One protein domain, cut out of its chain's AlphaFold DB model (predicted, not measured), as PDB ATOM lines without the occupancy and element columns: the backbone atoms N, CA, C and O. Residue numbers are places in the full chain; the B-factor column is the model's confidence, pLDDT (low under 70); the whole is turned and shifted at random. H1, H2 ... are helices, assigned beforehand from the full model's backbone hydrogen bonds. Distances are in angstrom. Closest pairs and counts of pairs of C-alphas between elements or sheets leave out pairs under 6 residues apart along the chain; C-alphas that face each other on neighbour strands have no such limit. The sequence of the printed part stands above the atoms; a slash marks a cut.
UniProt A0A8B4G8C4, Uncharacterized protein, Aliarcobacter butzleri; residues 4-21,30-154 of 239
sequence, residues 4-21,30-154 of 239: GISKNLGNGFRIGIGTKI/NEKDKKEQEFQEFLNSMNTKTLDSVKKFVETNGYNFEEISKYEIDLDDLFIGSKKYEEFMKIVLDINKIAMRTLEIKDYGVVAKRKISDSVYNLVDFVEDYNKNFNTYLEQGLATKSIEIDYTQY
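Overview. This is residues 4 to 21 and 30 to 154 of the 239 residues of an uncharacterized protein of Aliarcobacter butzleri (UniProt A0A8B4G8C4). What shape does the printed part make? Three long helices, H1, H4 and H5, stand side by side as an up-and-down bundle with their centres in a triangle, while the short helices H2, H3 and H6 gather at one end. Residues 4 to 21 form a loose strand-free stretch on the side of the bundle away from H5, and the tail, residues 140 to 154, crosses the end where the short helices lie. What is it built of? The printed part has 143 residues with six named helices in the order H1 to H6 and no named strand, and its class is all helix. How large is it? It is compact, with a radius of gyration of the C-alphas of 16.6 A, and elongated, spanning 55 by 33 by 19 A.

Along the chain. What comes first? Residues 4 to 21 hold no named element, and C-alpha 4 is at (2.233, -23.722, 38.515). Where are the helices? H1, residues 31 to 60, starts with C-alpha 31 at (-11.407, -31.176, 14.282) and measures 43.7 A from first to last C-alpha. H2 is residues 65 to 68, H3 residues 75 to 78, and H4 residues 83 to 105, 33.3 A long. H5, residues 110 to 132, is 32.2 A long, and H6, residues 134 to 139, ends with C-alpha 139 at (10.802, -45.827, 62.148).

Arrangement. How do the bundle's helices stand? H1 and H5 touch, closest at the C-alphas of Ser 53 and Val 124, 5.8 A apart, at a shallow tilt of 11 degrees, the same way. H4 and H5 are a helical hairpin and touch, closest at the C-alphas of Ile 95 and Ser 119, 5.7 A apart, at a shallow tilt of 14 degrees, opposite ways. H1 and H4 are near each other. Where are the short helices? H1, with residues 55 to 59 alone, and H2 only just touch, with 3 pairs of C-alphas within 8 A, and only at the corner. H3 and H4 are near each other, and H6 is close but not clearly touching H5, the C-alphas of Tyr 130 and Tyr 137 being closest at 7.9 A. What do the backbones show? Each O i to N i+4 pair is within hydrogen-bond range in H1, H4, H5 and H6. H2 and H3 are too short for such a pair; of one O i to N i+3 pair each, 0 is within range in H2 and 1 in H3.

Size, cuts and confidence. How far does it reach? The two C-alphas farthest apart, those of Asn 30 and Glu 139, are 56.9 A apart. Is there a cut? Residues 22 to 29 are not printed, and C-alphas 21 and 30 are 14.0 A apart across the cut. Where is confidence low? The mean pLDDT of the printed part is 80.3, and residues 4 to 21 and 30 to 32 are under 70.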
ATOM      1  N   GLY A   4       1.418 -23.907  37.340       34.88
ATOM      2  CA  GLY A   4       2.233 -23.722  38.515       34.88
ATOM      3  C   GLY A   4       1.895 -24.784  39.531       34.88
ATOM      4  O   GLY A   4       0.795 -24.806  40.076       34.88
ATOM      5  N   ILE A   5       2.880 -25.619  39.839       41.88
ATOM      6  CA  ILE A   5       2.970 -26.116  41.201       41.88
ATOM      7  C   ILE A   5       3.391 -24.894  42.007       41.88
ATOM      8  O   ILE A   5       4.561 -24.510  41.987       41.88
ATOM      9  N   SER A   6       2.442 -24.237  42.669       49.75
ATOM     10  CA  SER A   6       2.839 -23.571  43.894       49.75
ATOM     11  C   SER A   6       3.079 -24.692  44.891       49.75
ATOM     12  O   SER A   6       2.177 -25.484  45.156       49.75
ATOM     13  N   LYS A   7       4.292 -24.763  45.447       56.31
ATOM     14  CA  LYS A   7       4.530 -25.540  46.674       56.31
ATOM     15  C   LYS A   7       3.630 -25.065  47.820       56.31
ATOM     16  O   LYS A   7       3.442 -25.738  48.819       56.31
ATOM     17  N   ASN A   8       3.019 -23.908  47.612       54.25
ATOM     18  CA  ASN A   8       1.928 -23.391  48.379       54.25
ATOM     19  C   ASN A   8       0.602 -24.149  48.148       54.25
ATOM     20  O   ASN A   8       0.044 -24.117  47.045       54.25
ATOM     21  N   LEU A   9       0.063 -24.765  49.200       55.62
ATOM     22  CA  LEU A   9      -1.219 -25.482  49.192       55.62
ATOM     23  C   LEU A   9      -2.424 -24.554  48.966       55.62
ATOM     24  O   LEU A   9      -3.427 -24.971  48.382       55.62
ATOM     25  N   GLY A  10      -2.310 -23.288  49.369       39.72
ATOM     26  CA  GLY A  10      -3.395 -22.317  49.352       39.72
ATOM     27  C   GLY A  10      -3.808 -21.814  47.969       39.72
ATOM     28  O   GLY A  10      -4.986 -21.570  47.704       39.72
ATOM     29  N   ASN A  11      -2.861 -21.710  47.037       50.72
ATOM     30  CA  ASN A  11      -3.155 -21.291  45.660       50.72
ATOM     31  C   ASN A  11      -3.570 -22.456  44.740       50.72
ATOM     32  O   ASN A  11      -3.979 -22.239  43.589       50.72
ATOM     33  N   GLY A  12      -3.588 -23.674  45.289       49.41
ATOM     34  CA  GLY A  12      -4.006 -24.901  44.634       49.41
ATOM     35  C   GLY A  12      -2.902 -25.487  43.762       49.41
ATOM     36  O   GLY A  12      -2.318 -24.810  42.918       49.41
ATOM     37  N   PHE A  13      -2.671 -26.784  43.923       47.97
ATOM     38  CA  PHE A  13      -1.867 -27.564  42.999       47.97
ATOM     39  C   PHE A  13      -2.567 -27.567  41.627       47.97
ATOM     40  O   PHE A  13      -3.617 -28.193  41.454       47.97
ATOM     41  N   ARG A  14      -2.066 -26.777  40.667       52.09
ATOM     42  CA  ARG A  14      -2.712 -26.567  39.363       52.09
ATOM     43  C   ARG A  14      -1.769 -26.947  38.230       52.09
ATOM     44  O   ARG A  14      -0.825 -26.225  37.909       52.09
ATOM     45  N   ILE A  15      -2.090 -28.041  37.548       45.66
ATOM     46  CA  ILE A  15      -1.490 -28.390  36.262       45.66
ATOM     47  C   ILE A  15      -2.438 -27.900  35.149       45.66
ATOM     48  O   ILE A  15      -3.478 -28.513  34.924       45.66
ATOM     49  N   GLY A  16      -2.122 -26.797  34.448       41.78
ATOM     50  CA  GLY A  16      -2.829 -26.445  33.198       41.78
ATOM     51  C   GLY A  16      -2.592 -25.042  32.609       41.78
ATOM     52  O   GLY A  16      -2.377 -24.079  33.341       41.78
ATOM     53  N   ILE A  17      -2.686 -24.927  31.269       38.22
ATOM     54  CA  ILE A  17      -2.558 -23.686  30.464       38.22
ATOM     55  C   ILE A  17      -3.907 -23.009  30.218       38.22
ATOM     56  O   ILE A  17      -4.926 -23.637  29.960       38.22
ATOM     57  N   GLY A  18      -3.919 -21.683  30.320       37.78
ATOM     58  CA  GLY A  18      -5.096 -20.850  30.209       37.78
ATOM     59  C   GLY A  18      -5.433 -20.508  28.785       37.78
ATOM     60  O   GLY A  18      -4.887 -19.553  28.247       37.78
ATOM     61  N   THR A  19      -6.449 -21.168  28.257       37.09
ATOM     62  CA  THR A  19      -7.274 -20.592  27.205       37.09
ATOM     63  C   THR A  19      -8.670 -20.370  27.778       37.09
ATOM     64  O   THR A  19      -9.285 -21.257  28.364       37.09
ATOM     65  N   LYS A  20      -9.158 -19.125  27.707       39.22
ATOM     66  CA  LYS A  20     -10.570 -18.827  27.962       39.22
ATOM     67  C   LYS A  20     -11.359 -19.517  26.852       39.22
ATOM     68  O   LYS A  20     -11.405 -18.999  25.739       39.22
ATOM     69  N   ILE A  21     -11.934 -20.682  27.126       40.25
ATOM     70  CA  ILE A  21     -12.849 -21.327  26.185       40.25
ATOM     71  C   ILE A  21     -14.169 -20.567  26.294       40.25
ATOM     72  O   ILE A  21     -14.976 -20.812  27.186       40.25
ATOM     73  N   ASN A  30     -14.119 -27.151  14.473       63.62
ATOM     74  CA  ASN A  30     -13.024 -27.721  13.696       63.62
ATOM     75  C   ASN A  30     -12.465 -28.946  14.437       63.62
ATOM     76  O   ASN A  30     -12.436 -28.985  15.667       63.62
ATOM     77  N   GLU A  31     -11.976 -29.947  13.702       62.66
ATOM     78  CA  GLU A  31     -11.407 -31.176  14.282       62.66
ATOM     79  C   GLU A  31     -10.233 -30.884  15.244       62.66
ATOM     80  O   GLU A  31     -10.028 -31.590  16.231       62.66
ATOM     81  N   LYS A  32      -9.503 -29.790  14.996       65.50
ATOM     82  CA  LYS A  32      -8.432 -29.275  15.859       65.50
ATOM     83  C   LYS A  32      -8.949 -28.810  17.226       65.50
ATOM     84  O   LYS A  32      -8.365 -29.177  18.241       65.50
ATOM     85  N   ASP A  33     -10.069 -28.092  17.247       73.38
ATOM     86  CA  ASP A  33     -10.690 -27.593  18.480       73.38
ATOM     87  C   ASP A  33     -11.251 -28.753  19.316       73.38
ATOM     88  O   ASP A  33     -11.239 -28.712  20.543       73.38
ATOM     89  N   LYS A  34     -11.704 -29.826  18.652       80.81
ATOM     90  CA  LYS A  34     -12.159 -31.052  19.318       80.81
ATOM     91  C   LYS A  34     -11.007 -31.791  20.010       80.81
ATOM     92  O   LYS A  34     -11.135 -32.131  21.180       80.81
ATOM     93  N   LYS A  35      -9.876 -31.993  19.321       81.69
ATOM     94  CA  LYS A  35      -8.687 -32.660  19.893       81.69
ATOM     95  C   LYS A  35      -8.105 -31.892  21.078       81.69
ATOM     96  O   LYS A  35      -7.711 -32.505  22.065       81.69
ATOM     97  N   GLU A  36      -8.077 -30.562  20.994       82.62
ATOM     98  CA  GLU A  36      -7.638 -29.714  22.102       82.62
ATOM     99  C   GLU A  36      -8.571 -29.861  23.311       82.62
ATOM    100  O   GLU A  36      -8.094 -30.080  24.418       82.62
ATOM    101  N   GLN A  37      -9.891 -29.838  23.113       82.94
ATOM    102  CA  GLN A  37     -10.851 -30.027  24.208       82.94
ATOM    103  C   GLN A  37     -10.760 -31.408  24.864       82.94
ATOM    104  O   GLN A  37     -10.673 -31.485  26.086       82.94
ATOM    105  N   GLU A  38     -10.693 -32.482  24.077       86.62
ATOM    106  CA  GLU A  38     -10.488 -33.842  24.599       86.62
ATOM    107  C   GLU A  38      -9.181 -33.957  25.397       86.62
ATOM    108  O   GLU A  38      -9.073 -34.731  26.349       86.62
ATOM    109  N   PHE A  39      -8.150 -33.212  24.997       87.81
ATOM    110  CA  PHE A  39      -6.895 -33.161  25.731       87.81
ATOM    111  C   PHE A  39      -7.018 -32.368  27.038       87.81
ATOM    112  O   PHE A  39      -6.474 -32.804  28.049       87.81
ATOM    113  N   GLN A  40      -7.768 -31.262  27.060       83.25
ATOM    114  CA  GLN A  40      -8.049 -30.520  28.296       83.25
ATOM    115  C   GLN A  40      -8.863 -31.351  29.296       83.25
ATOM    116  O   GLN A  40      -8.554 -31.361  30.483       83.25
ATOM    117  N   GLU A  41      -9.871 -32.092  28.830       86.50
ATOM    118  CA  GLU A  41     -10.639 -33.021  29.672       86.50
ATOM    119  C   GLU A  41      -9.741 -34.113  30.263       86.50
ATOM    120  O   GLU A  41      -9.782 -34.380  31.467       86.50
ATOM    121  N   PHE A  42      -8.863 -34.687  29.437       89.81
ATOM    122  CA  PHE A  42      -7.842 -35.625  29.892       89.81
ATOM    123  C   PHE A  42      -6.932 -35.003  30.965       89.81
ATOM    124  O   PHE A  42      -6.771 -35.593  32.035       89.81
ATOM    125  N   LEU A  43      -6.378 -33.809  30.731       86.31
ATOM    126  CA  LEU A  43      -5.528 -33.125  31.710       86.31
ATOM    127  C   LEU A  43      -6.257 -32.851  33.023       86.31
ATOM    128  O   LEU A  43      -5.680 -33.071  34.083       86.31
ATOM    129  N   ASN A  44      -7.523 -32.436  32.968       83.19
ATOM    130  CA  ASN A  44      -8.333 -32.233  34.165       83.19
ATOM    131  C   ASN A  44      -8.463 -33.532  34.967       83.19
ATOM    132  O   ASN A  44      -8.259 -33.516  36.178       83.19
ATOM    133  N   SER A  45      -8.719 -34.665  34.305       87.00
ATOM    134  CA  SER A  45      -8.789 -35.968  34.982       87.00
ATOM    135  C   SER A  45      -7.467 -36.360  35.659       87.00
ATOM    136  O   SER A  45      -7.468 -36.874  36.778       87.00
ATOM    137  N   MET A  46      -6.332 -36.073  35.014       87.56
ATOM    138  CA  MET A  46      -4.996 -36.329  35.561       87.56
ATOM    139  C   MET A  46      -4.664 -35.387  36.722       87.56
ATOM    140  O   MET A  46      -4.060 -35.805  37.711       87.56
ATOM    141  N   ASN A  47      -5.091 -34.129  36.633       83.00
ATOM    142  CA  ASN A  47      -4.923 -33.148  37.695       83.00
ATOM    143  C   ASN A  47      -5.733 -33.534  38.940       83.00
ATOM    144  O   ASN A  47      -5.200 -33.456  40.041       83.00
ATOM    145  N   THR A  48      -6.971 -34.016  38.777       82.75
ATOM    146  CA  THR A  48      -7.771 -34.540  39.895       82.75
ATOM    147  C   THR A  48      -7.060 -35.697  40.590       82.75
ATOM    148  O   THR A  48      -6.883 -35.648  41.800       82.75
ATOM    149  N   LYS A  49      -6.551 -36.683  39.836       88.94
ATOM    150  CA  LYS A  49      -5.776 -37.798  40.412       88.94
ATOM    151  C   LYS A  49      -4.543 -37.315  41.172       88.94
ATOM    152  O   LYS A  49      -4.265 -37.792  42.263       88.94
ATOM    153  N   THR A  50      -3.825 -36.350  40.603       86.25
ATOM    154  CA  THR A  50      -2.639 -35.770  41.239       86.25
ATOM    155  C   THR A  50      -3.002 -35.062  42.545       86.25
ATOM    156  O   THR A  50      -2.325 -35.249  43.551       86.25
ATOM    157  N   LEU A  51      -4.092 -34.289  42.553       84.69
ATOM    158  CA  LEU A  51      -4.599 -33.619  43.747       84.69
ATOM    159  C   LEU A  51      -5.020 -34.626  44.824       84.69
ATOM    160  O   LEU A  51      -4.673 -34.434  45.985       84.69
ATOM    161  N   ASP A  52      -5.707 -35.703  44.446       88.19
ATOM    162  CA  ASP A  52      -6.099 -36.772  45.368       88.19
ATOM    163  C   ASP A  52      -4.867 -37.456  45.983       88.19
ATOM    164  O   ASP A  52      -4.837 -37.708  47.189       88.19
ATOM    165  N   SER A  53      -3.816 -37.697  45.192       88.88
ATOM    166  CA  SER A  53      -2.535 -38.219  45.685       88.88
ATOM    167  C   SER A  53      -1.837 -37.249  46.642       88.88
ATOM    168  O   SER A  53      -1.361 -37.676  47.690       88.88
ATOM    169  N   VAL A  54      -1.800 -35.949  46.326       88.19
ATOM    170  CA  VAL A  54      -1.240 -34.918  47.219       88.19
ATOM    171  C   VAL A  54      -2.024 -34.871  48.529       88.19
ATOM    172  O   VAL A  54      -1.424 -34.906  49.602       88.19
ATOM    173  N   LYS A  55      -3.359 -34.845  48.453       88.44
ATOM    174  CA  LYS A  55      -4.249 -34.864  49.617       88.44
ATOM    175  C   LYS A  55      -3.959 -36.076  50.497       88.44
ATOM    176  O   LYS A  55      -3.688 -35.913  51.680       88.44
ATOM    177  N   LYS A  56      -3.946 -37.272  49.905       91.00
ATOM    178  CA  LYS A  56      -3.681 -38.522  50.620       91.00
ATOM    179  C   LYS A  56      -2.304 -38.510  51.279       91.00
ATOM    180  O   LYS A  56      -2.207 -38.851  52.448       91.00
ATOM    181  N   PHE A  57      -1.263 -38.063  50.575       90.44
ATOM    182  CA  PHE A  57       0.084 -37.943  51.138       90.44
ATOM    183  C   PHE A  57       0.113 -37.023  52.367       90.44
ATOM    184  O   PHE A  57       0.639 -37.395  53.414       90.44
ATOM    185  N   VAL A  58      -0.488 -35.839  52.262       87.94
ATOM    186  CA  VAL A  58      -0.576 -34.861  53.354       87.94
ATOM    187  C   VAL A  58      -1.345 -35.427  54.555       87.94
ATOM    188  O   VAL A  58      -0.885 -35.316  55.691       87.94
ATOM    189  N   GLU A  59      -2.487 -36.067  54.309       88.81
ATOM    190  CA  GLU A  59      -3.338 -36.650  55.350       88.81
ATOM    191  C   GLU A  59      -2.673 -37.841  56.050       88.81
ATOM    192  O   GLU A  59      -2.762 -37.949  57.271       88.81
ATOM    193  N   THR A  60      -1.938 -38.689  55.320       88.62
ATOM    194  CA  THR A  60      -1.143 -39.786  55.902       88.62
ATOM    195  C   THR A  60      -0.130 -39.260  56.919       88.62
ATOM    196  O   THR A  60       0.079 -39.877  57.961       88.62
ATOM    197  N   ASN A  61       0.460 -38.094  56.657       86.50
ATOM    198  CA  ASN A  61       1.397 -37.465  57.581       86.50
ATOM    199  C   ASN A  61       0.719 -36.827  58.807       86.50
ATOM    200  O   ASN A  61       1.411 -36.427  59.740       86.50
ATOM    201  N   GLY A  62      -0.616 -36.771  58.849       83.69
ATOM    202  CA  GLY A  62      -1.392 -36.262  59.979       83.69
ATOM    203  C   GLY A  62      -1.801 -34.793  59.862       83.69
ATOM    204  O   GLY A  62      -2.157 -34.191  60.875       83.69
ATOM    205  N   TYR A  63      -1.738 -34.205  58.665       85.00
ATOM    206  CA  TYR A  63      -2.224 -32.850  58.400       85.00
ATOM    207  C   TYR A  63      -3.659 -32.868  57.855       85.00
ATOM    208  O   TYR A  63      -4.024 -33.741  57.070       85.00
ATOM    209  N   ASN A  64      -4.469 -31.866  58.209       83.44
ATOM    210  CA  ASN A  64      -5.789 -31.678  57.605       83.44
ATOM    211  C   ASN A  64      -5.670 -30.847  56.319       83.44
ATOM    212  O   ASN A  64      -5.491 -29.628  56.377       83.44
ATOM    213  N   PHE A  65      -5.809 -31.497  55.159       80.50
ATOM    214  CA  PHE A  65      -5.678 -30.844  53.853       80.50
ATOM    215  C   PHE A  65      -6.648 -29.661  53.668       80.50
ATOM    216  O   PHE A  65      -6.285 -28.627  53.102       80.50
ATOM    217  N   GLU A  66      -7.882 -29.768  54.163       77.94
ATOM    218  CA  GLU A  66      -8.894 -28.710  54.035       77.94
ATOM    219  C   GLU A  66      -8.575 -27.478  54.883       77.94
ATOM    220  O   GLU A  66      -9.028 -26.372  54.586       77.94
ATOM    221  N   GLU A  67      -7.817 -27.656  55.961       78.00
ATOM    222  CA  GLU A  67      -7.416 -26.564  56.836       78.00
ATOM    223  C   GLU A  67      -6.191 -25.845  56.287       78.00
ATOM    224  O   GLU A  67      -6.228 -24.630  56.101       78.00
ATOM    225  N   ILE A  68      -5.147 -26.595  55.929       77.88
ATOM    226  CA  ILE A  68      -3.901 -26.028  55.405       77.88
ATOM    227  C   ILE A  68      -4.095 -25.363  54.035       77.88
ATOM    228  O   ILE A  68      -3.471 -24.348  53.753       77.88
ATOM    229  N   SER A  69      -5.021 -25.858  53.204       74.62
ATOM    230  CA  SER A  69      -5.344 -25.251  51.902       74.62
ATOM    231  C   SER A  69      -6.053 -23.896  52.007       74.62
ATOM    232  O   SER A  69      -6.198 -23.193  51.008       74.62
ATOM    233  N   LYS A  70      -6.488 -23.476  53.202       79.69
ATOM    234  CA  LYS A  70      -7.007 -22.115  53.428       79.69
ATOM    235  C   LYS A  70      -5.895 -21.086  53.582       79.69
ATOM    236  O   LYS A  70      -6.189 -19.891  53.574       79.69
ATOM    237  N   TYR A  71      -4.653 -21.521  53.746       76.69
ATOM    238  CA  TYR A  71      -3.511 -20.669  54.032       76.69
ATOM    239  C   TYR A  71      -2.439 -20.836  52.965       76.69
ATOM    240  O   TYR A  71      -2.338 -21.875  52.318       76.69
ATOM    241  N   GLU A  72      -1.634 -19.795  52.783       73.12
ATOM    242  CA  GLU A  72      -0.494 -19.831  51.879       73.12
ATOM    243  C   GLU A  72       0.683 -20.636  52.491       73.12
ATOM    244  O   GLU A  72       1.770 -20.094  52.659       73.12
ATOM    245  N   ILE A  73       0.491 -21.908  52.845       74.69
ATOM    246  CA  ILE A  73       1.531 -22.743  53.479       74.69
ATOM    247  C   ILE A  73       2.349 -23.486  52.416       74.69
ATOM    248  O   ILE A  73       1.765 -24.176  51.572       74.69
ATOM    249  N   ASP A  74       3.679 -23.369  52.475       79.00
ATOM    250  CA  ASP A  74       4.604 -24.158  51.655       79.00
ATOM    251  C   ASP A  74       4.745 -25.580  52.224       79.00
ATOM    252  O   ASP A  74       4.983 -25.779  53.414       79.00
ATOM    253  N   LEU A  75       4.587 -26.587  51.365       78.94
ATOM    254  CA  LEU A  75       4.808 -27.991  51.706       78.94
ATOM    255  C   LEU A  75       6.249 -28.259  52.181       78.94
ATOM    256  O   LEU A  75       6.447 -29.133  53.023       78.94
ATOM    257  N   ASP A  76       7.242 -27.512  51.694       80.94
ATOM    258  CA  ASP A  76       8.637 -27.678  52.116       80.94
ATOM    259  C   ASP A  76       8.811 -27.394  53.614       80.94
ATOM    260  O   ASP A  76       9.560 -28.102  54.292       80.94
ATOM    261  N   ASP A  77       8.066 -26.419  54.142       81.12
ATOM    262  CA  ASP A  77       8.093 -26.045  55.558       81.12
ATOM    263  C   ASP A  77       7.447 -27.126  56.441       81.12
ATOM    264  O   ASP A  77       7.818 -27.303  57.601       81.12
ATOM    265  N   LEU A  78       6.497 -27.885  55.886       80.12
ATOM    266  CA  LEU A  78       5.766 -28.938  56.596       80.12
ATOM    267  C   LEU A  78       6.530 -30.265  56.679       80.12
ATOM    268  O   LEU A  78       6.256 -31.075  57.568       80.12
ATOM    269  N   PHE A  79       7.453 -30.510  55.747       82.19
ATOM    270  CA  PHE A  79       8.093 -31.815  55.540       82.19
ATOM    271  C   PHE A  79       9.621 -31.776  55.624       82.19
ATOM    272  O   PHE A  79      10.314 -32.591  55.001       82.19
ATOM    273  N   ILE A  80      10.150 -30.853  56.429       76.06
ATOM    274  CA  ILE A  80      11.587 -30.643  56.613       76.06
ATOM    275  C   ILE A  80      12.287 -31.960  56.976       76.06
ATOM    276  O   ILE A  80      11.909 -32.662  57.918       76.06
ATOM    277  N   GLY A  81      13.331 -32.287  56.212       73.94
ATOM    278  CA  GLY A  81      14.202 -33.434  56.465       73.94
ATOM    279  C   GLY A  81      13.625 -34.797  56.078       73.94
ATOM    280  O   GLY A  81      14.298 -35.805  56.295       73.94
ATOM    281  N   SER A  82      12.422 -34.870  55.496       84.81
ATOM    282  CA  SER A  82      11.846 -36.156  55.098       84.81
ATOM    283  C   SER A  82      12.277 -36.549  53.678       84.81
ATOM    284  O   SER A  82      11.916 -35.924  52.678       84.81
ATOM    285  N   LYS A  83      13.047 -37.634  53.572       88.12
ATOM    286  CA  LYS A  83      13.534 -38.145  52.280       88.12
ATOM    287  C   LYS A  83      12.384 -38.565  51.357       88.12
ATOM    288  O   LYS A  83      12.464 -38.410  50.141       88.12
ATOM    289  N   LYS A  84      11.288 -39.075  51.927       90.62
ATOM    290  CA  LYS A  84      10.100 -39.455  51.152       90.62
ATOM    291  C   LYS A  84       9.373 -38.255  50.558       90.62
ATOM    292  O   LYS A  84       8.845 -38.373  49.456       90.62
ATOM    293  N   TYR A  85       9.397 -37.103  51.223       89.75
ATOM    294  CA  TYR A  85       8.895 -35.870  50.628       89.75
ATOM    295  C   TYR A  85       9.758 -35.401  49.453       89.75
ATOM    296  O   TYR A  85       9.213 -34.992  48.432       89.75
ATOM    297  N   GLU A  86      11.085 -35.527  49.527       89.06
ATOM    298  CA  GLU A  86      11.953 -35.205  48.384       89.06
ATOM    299  C   GLU A  86      11.650 -36.095  47.165       89.06
ATOM    300  O   GLU A  86      11.536 -35.600  46.039       89.06
ATOM    301  N   GLU A  87      11.470 -37.403  47.385       91.31
ATOM    302  CA  GLU A  87      11.056 -38.359  46.348       91.31
ATOM    303  C   GLU A  87       9.696 -37.972  45.748       91.31
ATOM    304  O   GLU A  87       9.564 -37.869  44.526       91.31
ATOM    305  N   PHE A  88       8.712 -37.680  46.601       91.75
ATOM    306  CA  PHE A  88       7.388 -37.208  46.204       91.75
ATOM    307  C   PHE A  88       7.462 -35.939  45.341       91.75
ATOM    308  O   PHE A  88       6.901 -35.888  44.241       91.75
ATOM    309  N   MET A  89       8.207 -34.930  45.800       87.44
ATOM    310  CA  MET A  89       8.346 -33.650  45.111       87.44
ATOM    311  C   MET A  89       9.030 -33.794  43.760       87.44
ATOM    312  O   MET A  89       8.646 -33.122  42.803       87.44
ATOM    313  N   LYS A  90      10.000 -34.701  43.638       90.75
ATOM    314  CA  LYS A  90      10.631 -35.006  42.355       90.75
ATOM    315  C   LYS A  90       9.613 -35.528  41.338       90.75
ATOM    316  O   LYS A  90       9.568 -35.012  40.222       90.75
ATOM    317  N   ILE A  91       8.768 -36.488  41.726       89.88
ATOM    318  CA  ILE A  91       7.728 -37.051  40.845       89.88
ATOM    319  C   ILE A  91       6.743 -35.954  40.417       89.88
ATOM    320  O   ILE A  91       6.439 -35.796  39.234       89.88
ATOM    321  N   VAL A  92       6.287 -35.155  41.379       87.75
ATOM    322  CA  VAL A  92       5.396 -34.007  41.176       87.75
ATOM    323  C   VAL A  92       5.976 -32.998  40.172       87.75
ATOM    324  O   VAL A  92       5.299 -32.602  39.217       87.75
ATOM    325  N   LEU A  93       7.241 -32.608  40.339       86.94
ATOM    326  CA  LEU A  93       7.932 -31.682  39.438       86.94
ATOM    327  C   LEU A  93       8.086 -32.263  38.028       86.94
ATOM    328  O   LEU A  93       7.911 -31.536  37.044       86.94
ATOM    329  N   ASP A  94       8.367 -33.560  37.919       88.31
ATOM    330  CA  ASP A  94       8.491 -34.253  36.638       88.31
ATOM    331  C   ASP A  94       7.156 -34.294  35.877       88.31
ATOM    332  O   ASP A  94       7.132 -33.973  34.684       88.31
ATOM    333  N   ILE A  95       6.033 -34.577  36.553       87.62
ATOM    334  CA  ILE A  95       4.686 -34.513  35.955       87.62
ATOM    335  C   ILE A  95       4.437 -33.127  35.358       87.62
ATOM    336  O   ILE A  95       4.043 -33.008  34.195       87.62
ATOM    337  N   ASN A  96       4.700 -32.069  36.130       83.06
ATOM    338  CA  ASN A  96       4.484 -30.701  35.673       83.06
ATOM    339  C   ASN A  96       5.367 -30.360  34.471       83.06
ATOM    340  O   ASN A  96       4.884 -29.826  33.476       83.06
ATOM    341  N   LYS A  97       6.649 -30.723  34.513       86.56
ATOM    342  CA  LYS A  97       7.581 -30.518  33.400       86.56
ATOM    343  C   LYS A  97       7.107 -31.212  32.123       86.56
ATOM    344  O   LYS A  97       7.205 -30.630  31.042       86.56
ATOM    345  N   ILE A  98       6.600 -32.441  32.225       87.94
ATOM    346  CA  ILE A  98       6.067 -33.193  31.083       87.94
ATOM    347  C   ILE A  98       4.791 -32.529  30.560       87.94
ATOM    348  O   ILE A  98       4.694 -32.274  29.356       87.94
ATOM    349  N   ALA A  99       3.844 -32.198  31.440       84.38
ATOM    350  CA  ALA A  99       2.594 -31.534  31.078       84.38
ATOM    351  C   ALA A  99       2.840 -30.171  30.409       84.38
ATOM    352  O   ALA A  99       2.264 -29.889  29.360       84.38
ATOM    353  N   MET A 100       3.758 -29.373  30.957       80.62
ATOM    354  CA  MET A 100       4.181 -28.083  30.412       80.62
ATOM    355  C   MET A 100       4.708 -28.193  28.998       80.62
ATOM    356  O   MET A 100       4.168 -27.578  28.085       80.62
ATOM    357  N   ARG A 101       5.720 -29.039  28.802       85.19
ATOM    358  CA  ARG A 101       6.325 -29.253  27.485       85.19
ATOM    359  C   ARG A 101       5.293 -29.717  26.467       85.19
ATOM    360  O   ARG A 101       5.282 -29.255  25.334       85.19
ATOM    361  N   THR A 102       4.411 -30.617  26.885       85.69
ATOM    362  CA  THR A 102       3.349 -31.154  26.032       85.69
ATOM    363  C   THR A 102       2.393 -30.053  25.575       85.69
ATOM    364  O   THR A 102       2.046 -29.967  24.396       85.69
ATOM    365  N   LEU A 103       2.004 -29.174  26.497       81.62
ATOM    366  CA  LEU A 103       1.120 -28.054  26.220       81.62
ATOM    367  C   LEU A 103       1.789 -26.957  25.373       81.62
ATOM    368  O   LEU A 103       1.153 -26.441  24.455       81.62
ATOM    369  N   GLU A 104       3.055 -26.626  25.636       81.88
ATOM    370  CA  GLU A 104       3.848 -25.659  24.858       81.88
ATOM    371  C   GLU A 104       4.001 -26.094  23.396       81.88
ATOM    372  O   GLU A 104       3.808 -25.298  22.478       81.88
ATOM    373  N   ILE A 105       4.285 -27.380  23.180       87.44
ATOM    374  CA  ILE A 105       4.439 -27.981  21.849       87.44
ATOM    375  C   ILE A 105       3.070 -28.202  21.175       87.44
ATOM    376  O   ILE A 105       3.001 -28.423  19.967       87.44
ATOM    377  N   LYS A 106       1.968 -28.091  21.932       84.88
ATOM    378  CA  LYS A 106       0.597 -28.410  21.497       84.88
ATOM    379  C   LYS A 106       0.469 -29.846  20.976       84.88
ATOM    380  O   LYS A 106      -0.283 -30.115  20.037       84.88
ATOM    381  N   ASP A 107       1.212 -30.770  21.585       84.06
ATOM    382  CA  ASP A 107       1.131 -32.197  21.282       84.06
ATOM    383  C   ASP A 107      -0.035 -32.823  22.055       84.06
ATOM    384  O   ASP A 107       0.083 -33.207  23.216       84.06
ATOM    385  N   TYR A 108      -1.189 -32.914  21.399       86.56
ATOM    386  CA  TYR A 108      -2.406 -33.499  21.972       86.56
ATOM    387  C   TYR A 108      -2.569 -34.991  21.632       86.56
ATOM    388  O   TYR A 108      -3.656 -35.559  21.781       86.56
ATOM    389  N   GLY A 109      -1.504 -35.629  21.136       88.88
ATOM    390  CA  GLY A 109      -1.510 -37.012  20.679       88.88
ATOM    391  C   GLY A 109      -1.583 -38.048  21.804       88.88
ATOM    392  O   GLY A 109      -1.395 -37.772  22.989       88.88
ATOM    393  N   VAL A 110      -1.811 -39.304  21.413       91.06
ATOM    394  CA  VAL A 110      -1.887 -40.447  22.343       91.06
ATOM    395  C   VAL A 110      -0.579 -40.639  23.117       91.06
ATOM    396  O   VAL A 110      -0.602 -40.956  24.303       91.06
ATOM    397  N   VAL A 111       0.571 -40.408  22.475       91.81
ATOM    398  CA  VAL A 111       1.894 -40.563  23.103       91.81
ATOM    399  C   VAL A 111       2.084 -39.569  24.248       91.81
ATOM    400  O   VAL A 111       2.567 -39.951  25.313       91.81
ATOM    401  N   ALA A 112       1.680 -38.316  24.045       90.38
ATOM    402  CA  ALA A 112       1.690 -37.282  25.067       90.38
ATOM    403  C   ALA A 112       0.779 -37.642  26.250       90.38
ATOM    404  O   ALA A 112       1.228 -37.632  27.398       90.38
ATOM    405  N   LYS A 113      -0.468 -38.054  25.968       92.00
ATOM    406  CA  LYS A 113      -1.414 -38.519  26.998       92.00
ATOM    407  C   LYS A 113      -0.833 -39.674  27.815       92.00
ATOM    408  O   LYS A 113      -0.877 -39.634  29.039       92.00
ATOM    409  N   ARG A 114      -0.219 -40.661  27.156       95.19
ATOM    410  CA  ARG A 114       0.421 -41.797  27.831       95.19
ATOM    411  C   ARG A 114       1.557 -41.351  28.752       95.19
ATOM    412  O   ARG A 114       1.535 -41.702  29.916       95.19
ATOM    413  N   LYS A 115       2.486 -40.510  28.283       93.81
ATOM    414  CA  LYS A 115       3.606 -40.017  29.113       93.81
ATOM    415  C   LYS A 115       3.137 -39.304  30.384       93.81
ATOM    416  O   LYS A 115       3.710 -39.511  31.452       93.81
ATOM    417  N   ILE A 116       2.117 -38.454  30.257       91.31
ATOM    418  CA  ILE A 116       1.516 -37.759  31.402       91.31
ATOM    419  C   ILE A 116       0.858 -38.774  32.335       91.31
ATOM    420  O   ILE A 116       1.128 -38.756  33.530       91.31
ATOM    421  N   SER A 117       0.047 -39.678  31.780       94.62
ATOM    422  CA  SER A 117      -0.627 -40.737  32.530       94.62
ATOM    423  C   SER A 117       0.365 -41.584  33.321       94.62
ATOM    424  O   SER A 117       0.214 -41.705  34.528       94.62
ATOM    425  N   ASP A 118       1.408 -42.111  32.679       96.75
ATOM    426  CA  ASP A 118       2.419 -42.959  33.319       96.75
ATOM    427  C   ASP A 118       3.092 -42.237  34.496       96.75
ATOM    428  O   ASP A 118       3.283 -42.812  35.564       96.75
ATOM    429  N   SER A 119       3.391 -40.945  34.331       92.56
ATOM    430  CA  SER A 119       4.000 -40.136  35.394       92.56
ATOM    431  C   SER A 119       3.033 -39.889  36.558       92.56
ATOM    432  O   SER A 119       3.442 -39.927  37.714       92.56
ATOM    433  N   VAL A 120       1.748 -39.663  36.266       92.50
ATOM    434  CA  VAL A 120       0.699 -39.483  37.281       92.50
ATOM    435  C   VAL A 120       0.427 -40.786  38.027       92.50
ATOM    436  O   VAL A 120       0.320 -40.763  39.246       92.50
ATOM    437  N   TYR A 121       0.357 -41.925  37.340       97.19
ATOM    438  CA  TYR A 121       0.178 -43.217  38.003       97.19
ATOM    439  C   TYR A 121       1.396 -43.612  38.836       97.19
ATOM    440  O   TYR A 121       1.211 -44.105  39.936       97.19
ATOM    441  N   ASN A 122       2.615 -43.273  38.413       96.81
ATOM    442  CA  ASN A 122       3.794 -43.429  39.269       96.81
ATOM    443  C   ASN A 122       3.658 -42.654  40.598       96.81
ATOM    444  O   ASN A 122       4.021 -43.164  41.654       96.81
ATOM    445  N   LEU A 123       3.088 -41.441  40.574       94.94
ATOM    446  CA  LEU A 123       2.775 -40.706  41.806       94.94
ATOM    447  C   LEU A 123       1.708 -41.416  42.644       94.94
ATOM    448  O   LEU A 123       1.840 -41.485  43.864       94.94
ATOM    449  N   VAL A 124       0.651 -41.918  42.005       96.00
ATOM    450  CA  VAL A 124      -0.418 -42.663  42.685       96.00
ATOM    451  C   VAL A 124       0.163 -43.884  43.394       96.00
ATOM    452  O   VAL A 124      -0.029 -44.023  44.601       96.00
ATOM    453  N   ASP A 125       0.928 -44.700  42.675       96.94
ATOM    454  CA  ASP A 125       1.551 -45.921  43.183       96.94
ATOM    455  C   ASP A 125       2.514 -45.607  44.336       96.94
ATOM    456  O   ASP A 125       2.468 -46.254  45.384       96.94
ATOM    457  N   PHE A 126       3.330 -44.557  44.190       96.69
ATOM    458  CA  PHE A 126       4.208 -44.073  45.254       96.69
ATOM    459  C   PHE A 126       3.425 -43.704  46.519       96.69
ATOM    460  O   PHE A 126       3.804 -44.101  47.618       96.69
ATOM    461  N   VAL A 127       2.332 -42.944  46.392       95.00
ATOM    462  CA  VAL A 127       1.530 -42.515  47.550       95.00
ATOM    463  C   VAL A 127       0.788 -43.695  48.182       95.00
ATOM    464  O   VAL A 127       0.607 -43.728  49.399       95.00
ATOM    465  N   GLU A 128       0.353 -44.675  47.394       95.69
ATOM    466  CA  GLU A 128      -0.255 -45.898  47.919       95.69
ATOM    467  C   GLU A 128       0.733 -46.735  48.731       95.69
ATOM    468  O   GLU A 128       0.405 -47.138  49.852       95.69
ATOM    469  N   ASP A 129       1.941 -46.936  48.209       96.00
ATOM    470  CA  ASP A 129       3.040 -47.597  48.913       96.00
ATOM    471  C   ASP A 129       3.428 -46.831  50.186       96.00
ATOM    472  O   ASP A 129       3.499 -47.407  51.275       96.00
ATOM    473  N   TYR A 130       3.560 -45.506  50.074       93.50
ATOM    474  CA  TYR A 130       3.829 -44.612  51.194       93.50
ATOM    475  C   TYR A 130       2.797 -44.747  52.309       93.50
ATOM    476  O   TYR A 130       3.159 -44.944  53.465       93.50
ATOM    477  N   ASN A 131       1.511 -44.697  51.969       92.50
ATOM    478  CA  ASN A 131       0.434 -44.814  52.942       92.50
ATOM    479  C   ASN A 131       0.407 -46.192  53.616       92.50
ATOM    480  O   ASN A 131       0.149 -46.291  54.812       92.50
ATOM    481  N   LYS A 132       0.688 -47.263  52.868       94.00
ATOM    482  CA  LYS A 132       0.722 -48.626  53.411       94.00
ATOM    483  C   LYS A 132       1.895 -48.838  54.370       94.00
ATOM    484  O   LYS A 132       1.731 -49.502  55.391       94.00
ATOM    485  N   ASN A 133       3.052 -48.267  54.050       92.62
ATOM    486  CA  ASN A 133       4.308 -48.490  54.762       92.62
ATOM    487  C   ASN A 133       4.726 -47.289  55.630       92.62
ATOM    488  O   ASN A 133       5.872 -47.212  56.070       92.62
ATOM    489  N   PHE A 134       3.808 -46.357  55.900       90.75
ATOM    490  CA  PHE A 134       4.106 -45.091  56.572       90.75
ATOM    491  C   PHE A 134       4.815 -45.282  57.917       90.75
ATOM    492  O   PHE A 134       5.855 -44.673  58.154       90.75
ATOM    493  N   ASN A 135       4.312 -46.186  58.763       89.25
ATOM    494  CA  ASN A 135       4.919 -46.474  60.068       89.25
ATOM    495  C   ASN A 135       6.357 -46.994  59.930       89.25
ATOM    496  O   ASN A 135       7.242 -46.564  60.660       89.25
ATOM    497  N   THR A 136       6.613 -47.853  58.941       90.12
ATOM    498  CA  THR A 136       7.963 -48.349  58.649       90.12
ATOM    499  C   THR A 136       8.886 -47.218  58.194       90.12
ATOM    500  O   THR A 136      10.038 -47.155  58.616       90.12
ATOM    501  N   TYR A 137       8.395 -46.284  57.374       88.69
ATOM    502  CA  TYR A 137       9.180 -45.118  56.960       88.69
ATOM    503  C   TYR A 137       9.427 -44.123  58.093       88.69
ATOM    504  O   TYR A 137      10.494 -43.509  58.120       88.69
ATOM    505  N   LEU A 138       8.494 -43.984  59.038       87.19
ATOM    506  CA  LEU A 138       8.703 -43.202  60.255       87.19
ATOM    507  C   LEU A 138       9.813 -43.808  61.121       87.19
ATOM    508  O   LEU A 138      10.729 -43.096  61.518       87.19
ATOM    509  N   GLU A 139       9.775 -45.121  61.365       87.75
ATOM    510  CA  GLU A 139      10.802 -45.827  62.148       87.75
ATOM    511  C   GLU A 139      12.197 -45.729  61.511       87.75
ATOM    512  O   GLU A 139      13.203 -45.641  62.211       87.75
ATOM    513  N   GLN A 140      12.263 -45.693  60.179       88.69
ATOM    514  CA  GLN A 140      13.505 -45.534  59.417       88.69
ATOM    515  C   GLN A 140      13.998 -44.079  59.322       88.69
ATOM    516  O   GLN A 140      15.041 -43.836  58.714       88.69
ATOM    517  N   GLY A 141      13.259 -43.104  59.865       83.31
ATOM    518  CA  GLY A 141      13.582 -41.678  59.738       83.31
ATOM    519  C   GLY A 141      13.459 -41.138  58.307       83.31
ATOM    520  O   GLY A 141      14.091 -40.146  57.958       83.31
ATOM    521  N   LEU A 142      12.681 -41.807  57.450       83.19
ATOM    522  CA  LEU A 142      12.444 -41.420  56.054       83.19
ATOM    523  C   LEU A 142      11.198 -40.538  55.881       83.19
ATOM    524  O   LEU A 142      11.064 -39.869  54.853       83.19
ATOM    525  N   ALA A 143      10.295 -40.560  56.863       83.81
ATOM    526  CA  ALA A 143       9.066 -39.777  56.931       83.81
ATOM    527  C   ALA A 143       9.032 -38.930  58.215       83.81
ATOM    528  O   ALA A 143       9.685 -39.274  59.201       83.81
ATOM    529  N   THR A 144       8.231 -37.864  58.214       80.25
ATOM    530  CA  THR A 144       8.070 -36.957  59.359       80.25
ATOM    531  C   THR A 144       6.589 -36.849  59.703       80.25
ATOM    532  O   THR A 144       5.769 -36.603  58.826       80.25
ATOM    533  N   LYS A 145       6.230 -37.034  60.977       81.12
ATOM    534  CA  LYS A 145       4.848 -36.841  61.444       81.12
ATOM    535  C   LYS A 145       4.498 -35.350  61.473       81.12
ATOM    536  O   LYS A 145       5.388 -34.518  61.627       81.12
ATOM    537  N   SER A 146       3.211 -35.028  61.363       78.69
ATOM    538  CA  SER A 146       2.729 -33.654  61.420       78.69
ATOM    539  C   SER A 146       3.223 -32.902  62.652       78.69
ATOM    540  O   SER A 146       3.251 -33.421  63.773       78.69
ATOM    541  N   ILE A 147       3.618 -31.658  62.405       76.56
ATOM    542  CA  ILE A 147       3.992 -30.678  63.418       76.56
ATOM    543  C   ILE A 147       2.788 -29.750  63.617       76.56
ATOM    544  O   ILE A 147       2.005 -29.528  62.691       76.56
ATOM    545  N   GLU A 148       2.609 -29.227  64.828       74.38
ATOM    546  CA  GLU A 148       1.585 -28.216  65.091       74.38
ATOM    547  C   GLU A 148       1.880 -26.948  64.275       74.38
ATOM    548  O   GLU A 148       2.981 -26.397  64.332       74.38
ATOM    549  N   ILE A 149       0.905 -26.508  63.477       74.88
ATOM    550  CA  ILE A 149       1.061 -25.363  62.579       74.88
ATOM    551  C   ILE A 149       0.578 -24.100  63.294       74.88
ATOM    552  O   ILE A 149      -0.605 -23.976  63.612       74.88
ATOM    553  N   ASP A 150       1.464 -23.117  63.474       78.56
ATOM    554  CA  ASP A 150       1.059 -21.762  63.856       78.56
ATOM    555  C   ASP A 150       0.482 -21.018  62.639       78.56
ATOM    556  O   ASP A 150       1.192 -20.376  61.862       78.56
ATOM    557  N   TYR A 151      -0.839 -21.097  62.477       75.56
ATOM    558  CA  TYR A 151      -1.560 -20.460  61.372       75.56
ATOM    559  C   TYR A 151      -1.464 -18.927  61.355       75.56
ATOM    560  O   TYR A 151      -1.778 -18.319  60.333       75.56
ATOM    561  N   THR A 152      -1.044 -18.281  62.450       75.50
ATOM    562  CA  THR A 152      -0.948 -16.812  62.513       75.50
ATOM    563  C   THR A 152       0.159 -16.249  61.622       75.50
ATOM    564  O   THR A 152       0.071 -15.098  61.196       75.50
ATOM    565  N   GLN A 153       1.146 -17.078  61.270       75.94
ATOM    566  CA  GLN A 153       2.255 -16.716  60.385       75.94
ATOM    567  C   GLN A 153       1.880 -16.749  58.899       75.94
ATOM    568  O   GLN A 153       2.612 -16.218  58.064       75.94
ATOM    569  N   TYR A 154       0.744 -17.358  58.545       74.00
ATOM    570  CA  TYR A 154       0.393 -17.609  57.154       74.00
ATOM    571  C   TYR A 154      -0.737 -16.710  56.679       74.00
ATOM    572  O   TYR A 154      -1.782 -16.542  57.316       74.00
TER     573      TYR A 154